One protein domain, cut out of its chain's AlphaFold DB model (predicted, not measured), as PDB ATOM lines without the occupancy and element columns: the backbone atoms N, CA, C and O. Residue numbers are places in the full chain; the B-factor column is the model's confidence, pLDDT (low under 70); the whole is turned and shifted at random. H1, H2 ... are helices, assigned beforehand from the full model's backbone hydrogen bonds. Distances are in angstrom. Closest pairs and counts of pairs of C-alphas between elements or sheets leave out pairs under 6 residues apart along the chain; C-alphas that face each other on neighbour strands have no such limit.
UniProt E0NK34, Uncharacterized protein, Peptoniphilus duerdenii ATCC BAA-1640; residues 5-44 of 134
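Overview. This is residues 5 to 44 of the 134 residues of an uncharacterized protein of Peptoniphilus duerdenii ATCC BAA-1640 (UniProt E0NK34). Three helices pack together in a small triangle, each on the other two, with their lines strongly crossed and not side by side. The longest, H1, has H2 on it at a steep tilt and H3 about perpendicular to it; H2 and the far end of H3 make the longest axis. The printed part has 40 residues with three named helices, in the order H1, H2, H3, and no named strand, and the class is all helix. The whole is compact, with a radius of gyration of the C-alphas of 8.8 A, and spans 25 by 19 by 18 A.

Arrangement. H1, residues 5 to 17, touches H2, residues 20 to 27, at a steep tilt of 55 degrees, opposite ways. Their closest C-alphas are those of His 14 and Val 23, 6.0 A apart. With residues 7 to 11 alone, H1 also touches H3, residues 32 to 43, of which residues 35 to 39 alone take part. These two stand about perpendicular, at 88 degrees, and their closest C-alphas, those of Leu 11 and Leu 39, are 7.2 A apart. H3 touches H2 with residues 32 to 36 alone; the closest C-alphas are those of Val 20 and Met 35, 6.8 A apart. Their lines are only just about perpendicular, at 71 degrees. In H1, H2 and H3 every O i to N i+4 pair is within hydrogen-bond range.

Along the chain. H1 runs 18.2 A from C-alpha 5 at (171.932, 216.423, 90.165) to C-alpha 17. H2 is 10.7 A long and begins with C-alpha 20 at (171.826, 214.565, 72.932). H3 is 16.7 A long and ends with C-alpha 43 at (178.832, 203.255, 80.016).

Size, cuts and confidence. The C-alphas of Gln 25 and Asn 44, the two farthest apart, are 25.4 A apart. The printed part has no cut, and the links H1 to H2 and H2 to H3 are tight. The mean pLDDT of the printed part is 91.0, and no printed residue is under 70.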
ATOM      1  N   GLU A   5     173.363 216.422  90.499       91.94
ATOM      2  CA  GLU A   5     171.932 216.423  90.165       91.94
ATOM      3  C   GLU A   5     171.694 216.863  88.716       91.94
ATOM      4  O   GLU A   5     171.048 216.155  87.954       91.94
ATOM      5  N   GLN A   6     172.317 217.966  88.277       92.31
ATOM      6  CA  GLN A   6     172.223 218.442  86.888       92.31
ATOM      7  C   GLN A   6     172.709 217.400  85.874       92.31
ATOM      8  O   GLN A   6     172.140 217.260  84.788       92.31
ATOM      9  N   ARG A   7     173.778 216.670  86.212       91.88
ATOM     10  CA  ARG A   7     174.285 215.577  85.378       91.88
ATOM     11  C   ARG A   7     173.293 214.418  85.315       91.88
ATOM     12  O   ARG A   7     173.101 213.863  84.238       91.88
ATOM     13  N   GLU A   8     172.701 214.043  86.440       91.69
ATOM     14  CA  GLU A   8     171.751 212.934  86.530       91.69
ATOM     15  C   GLU A   8     170.458 213.235  85.766       91.69
ATOM     16  O   GLU A   8     170.060 212.442  84.917       91.69
ATOM     17  N   THR A   9     169.896 214.435  85.934       94.00
ATOM     18  CA  THR A   9     168.724 214.887  85.170       94.00
ATOM     19  C   THR A   9     168.987 214.880  83.662       94.00
ATOM     20  O   THR A   9     168.154 214.414  82.886       94.00
ATOM     21  N   ALA A  10     170.158 215.353  83.217       93.69
ATOM     22  CA  ALA A  10     170.515 215.329  81.798       93.69
ATOM     23  C   ALA A  10     170.635 213.898  81.246       93.69
ATOM     24  O   ALA A  10     170.230 213.645  80.110       93.69
ATOM     25  N   LEU A  11     171.180 212.964  82.034       92.69
ATOM     26  CA  LEU A  11     171.272 211.552  81.661       92.69
ATOM     27  C   LEU A  11     169.890 210.883  81.603       92.69
ATOM     28  O   LEU A  11     169.632 210.153  80.653       92.69
ATOM     29  N   GLN A  12     168.994 211.180  82.543       93.94
ATOM     30  CA  GLN A  12     167.624 210.661  82.538       93.94
ATOM     31  C   GLN A  12     166.832 211.156  81.319       93.94
ATOM     32  O   GLN A  12     166.255 210.358  80.587       93.94
ATOM     33  N   LEU A  13     166.898 212.458  81.014       93.94
ATOM     34  CA  LEU A  13     166.270 213.008  79.807       93.94
ATOM     35  C   LEU A  13     166.855 212.422  78.519       93.94
ATOM     36  O   LEU A  13     166.166 212.327  77.505       93.94
ATOM     37  N   HIS A  14     168.132 212.039  78.522       93.31
ATOM     38  CA  HIS A  14     168.714 211.348  77.377       93.31
ATOM     39  C   HIS A  14     168.118 209.959  77.178       93.31
ATOM     40  O   HIS A  14     167.933 209.563  76.030       93.31
ATOM     41  N   ASP A  15     167.813 209.237  78.252       92.00
ATOM     42  CA  ASP A  15     167.176 207.925  78.157       92.00
ATOM     43  C   ASP A  15     165.757 208.033  77.585       92.00
ATOM     44  O   ASP A  15     165.362 207.199  76.772       92.00
ATOM     45  N   GLU A  16     165.039 209.109  77.908       93.06
ATOM     46  CA  GLU A  16     163.719 209.410  77.341       93.06
ATOM     47  C   GLU A  16     163.795 209.848  75.869       93.06
ATOM     48  O   GLU A  16     163.056 209.350  75.021       93.06
ATOM     49  N   PHE A  17     164.691 210.784  75.533       92.31
ATOM     50  CA  PHE A  17     164.752 211.366  74.187       92.31
ATOM     51  C   PHE A  17     165.596 210.576  73.186       92.31
ATOM     52  O   PHE A  17     165.495 210.842  71.984       92.31
ATOM     53  N   GLN A  18     166.490 209.706  73.666       89.50
ATOM     54  CA  GLN A  18     167.532 209.024  72.885       89.50
ATOM     55  C   GLN A  18     168.322 209.990  71.973       89.50
ATOM     56  O   GLN A  18     168.787 209.635  70.891       89.50
ATOM     57  N   SER A  19     168.442 211.264  72.376       93.25
ATOM     58  CA  SER A  19     169.034 212.324  71.555       93.25
ATOM     59  C   SER A  19     169.688 213.416  72.394       93.25
ATOM     60  O   SER A  19     169.021 214.218  73.049       93.25
ATOM     61  N   VAL A  20     171.016 213.518  72.285       93.00
ATOM     62  CA  VAL A  20     171.826 214.565  72.932       93.00
ATOM     63  C   VAL A  20     171.361 215.972  72.548       93.00
ATOM     64  O   VAL A  20     171.290 216.847  73.404       93.00
ATOM     65  N   THR A  21     171.023 216.207  71.277       94.44
ATOM     66  CA  THR A  21     170.600 217.537  70.816       94.44
ATOM     67  C   THR A  21     169.305 217.981  71.501       94.44
ATOM     68  O   THR A  21     169.219 219.126  71.936       94.44
ATOM     69  N   LYS A  22     168.330 217.072  71.653       94.69
ATOM     70  CA  LYS A  22     167.046 217.370  72.308       94.69
ATOM     71  C   LYS A  22     167.219 217.671  73.796       94.69
ATOM     72  O   LYS A  22     166.616 218.615  74.295       94.69
ATOM     73  N   VAL A  23     168.093 216.931  74.482       94.94
ATOM     74  CA  VAL A  23     168.430 217.190  75.895       94.94
ATOM     75  C   VAL A  23     169.001 218.597  76.066       94.94
ATOM     76  O   VAL A  23     168.553 219.343  76.933       94.94
ATOM     77  N   ILE A  24     169.936 218.992  75.197       94.88
ATOM     78  CA  ILE A  24     170.572 220.316  75.253       94.88
ATOM     79  C   ILE A  24     169.569 221.424  74.932       94.88
ATOM     80  O   ILE A  24     169.573 222.450  75.601       94.88
ATOM     81  N   GLN A  25     168.686 221.222  73.952       94.81
ATOM     82  CA  GLN A  25     167.611 222.174  73.651       94.81
ATOM     83  C   GLN A  25     166.628 222.327  74.820       94.81
ATOM     84  O   GLN A  25     166.158 223.431  75.074       94.81
ATOM     85  N   LYS A  26     166.330 221.239  75.543       94.25
ATOM     86  CA  LYS A  26     165.391 221.245  76.673       94.25
ATOM     87  C   LYS A  26     165.977 221.882  77.934       94.25
ATOM     88  O   LYS A  26     165.268 222.612  78.618       94.25
ATOM     89  N   LEU A  27     167.235 221.579  78.257       93.25
ATOM     90  CA  LEU A  27     167.890 222.025  79.492       93.25
ATOM     91  C   LEU A  27     168.708 223.314  79.325       93.25
ATOM     92  O   LEU A  27     168.973 223.994  80.309       93.25
ATOM     93  N   GLY A  28     169.159 223.639  78.112       93.06
ATOM     94  CA  GLY A  28     170.113 224.728  77.847       93.06
ATOM     95  C   GLY A  28     171.565 224.398  78.231       93.06
ATOM     96  O   GLY A  28     172.464 225.219  78.056       93.06
ATOM     97  N   TYR A  29     171.813 223.196  78.749       90.00
ATOM     98  CA  TYR A  29     173.115 222.668  79.156       90.00
ATOM     99  C   TYR A  29     173.091 221.126  79.076       90.00
ATOM    100  O   TYR A  29     172.013 220.544  78.970       90.00
ATOM    101  N   PRO A  30     174.233 220.417  79.161       90.00
ATOM    102  CA  PRO A  30     175.611 220.885  78.997       90.00
ATOM    103  C   PRO A  30     175.940 221.149  77.515       90.00
ATOM    104  O   PRO A  30     175.091 221.034  76.638       90.00
ATOM    105  N   SER A  31     177.202 221.450  77.193       93.06
ATOM    106  CA  SER A  31     177.659 221.379  75.800       93.06
ATOM    107  C   SER A  31     177.552 219.946  75.254       93.06
ATOM    108  O   SER A  31     177.615 218.969  76.007       93.06
ATOM    109  N   ARG A  32     177.486 219.793  73.924       92.06
ATOM    110  CA  ARG A  32     177.455 218.473  73.259       92.06
ATOM    111  C   ARG A  32     178.609 217.568  73.702       92.06
ATOM    112  O   ARG A  32     178.406 216.386  73.970       92.06
ATOM    113  N   GLN A  33     179.811 218.130  73.847       91.94
ATOM    114  CA  GLN A  33     180.975 217.405  74.361       91.94
ATOM    115  C   GLN A  33     180.809 216.992  75.830       91.94
ATOM    116  O   GLN A  33     181.156 215.865  76.189       91.94
ATOM    117  N   GLY A  34     180.264 217.880  76.670       92.38
ATOM    118  CA  GLY A  34     179.960 217.587  78.070       92.38
ATOM    119  C   GLY A  34     178.982 216.422  78.210       92.38
ATOM    120  O   GLY A  34     179.232 215.508  78.995       92.38
ATOM    121  N   MET A  35     177.949 216.388  77.366       93.44
ATOM    122  CA  MET A  35     176.978 215.297  77.361       93.44
ATOM    123  C   MET A  35     177.616 213.955  76.983       93.44
ATOM    124  O   MET A  35     177.494 212.979  77.721       93.44
ATOM    125  N   TYR A  36     178.396 213.903  75.895       92.62
ATOM    126  CA  TYR A  36     179.130 212.683  75.531       92.62
ATOM    127  C   TYR A  36     180.154 212.259  76.591       92.62
ATOM    128  O   TYR A  36     180.429 211.069  76.744       92.62
ATOM    129  N   LYS A  37     180.744 213.203  77.332       90.94
ATOM    130  CA  LYS A  37     181.618 212.885  78.469       90.94
ATOM    131  C   LYS A  37     180.838 212.182  79.584       90.94
ATOM    132  O   LYS A  37     181.328 211.189  80.115       90.94
ATOM    133  N   TRP A  38     179.639 212.656  79.915       91.56
ATOM    134  CA  TRP A  38     178.792 212.028  80.933       91.56
ATOM    135  C   TRP A  38     178.268 210.660  80.505       91.56
ATOM    136  O   TRP A  38     178.315 209.745  81.323       91.56
ATOM    137  N   LEU A  39     177.864 210.509  79.239       90.62
ATOM    138  CA  LEU A  39     177.440 209.231  78.658       90.62
ATOM    139  C   LEU A  39     178.575 208.201  78.658       90.62
ATOM    140  O   LEU A  39     178.380 207.073  79.104       90.62
ATOM    141  N   ARG A  40     179.791 208.600  78.255       86.38
ATOM    142  CA  ARG A  40     180.978 207.735  78.355       86.38
ATOM    143  C   ARG A  40     181.256 207.313  79.789       86.38
ATOM    144  O   ARG A  40     181.518 206.145  80.014       86.38
ATOM    145  N   GLY A  41     181.155 208.238  80.742       82.50
ATOM    146  CA  GLY A  41     181.328 207.926  82.160       82.50
ATOM    147  C   GLY A  41     180.206 207.078  82.770       82.50
ATOM    148  O   GLY A  41     180.401 206.566  83.862       82.50
ATOM    149  N   ARG A  42     179.041 206.955  82.115       80.12
ATOM    150  CA  ARG A  42     177.959 206.038  82.517       80.12
ATOM    151  C   ARG A  42     178.187 204.636  81.956       80.12
ATOM    152  O   ARG A  42     178.030 203.671  82.685       80.12
ATOM    153  N   SER A  43     178.551 204.539  80.675       74.19
ATOM    154  CA  SER A  43     178.832 203.255  80.016       74.19
ATOM    155  C   SER A  43     180.123 202.620  80.522       74.19
ATOM    156  O   SER A  43     180.190 201.414  80.691       74.19
ATOM    157  N   ASN A  44     181.138 203.450  80.744       70.12
ATOM    158  CA  ASN A  44     182.438 203.067  81.259       70.12
ATOM    159  C   ASN A  44     182.674 203.944  82.490       70.12
ATOM    160  O   ASN A  44     183.330 204.993  82.366       70.12
TER     161      ASN A  44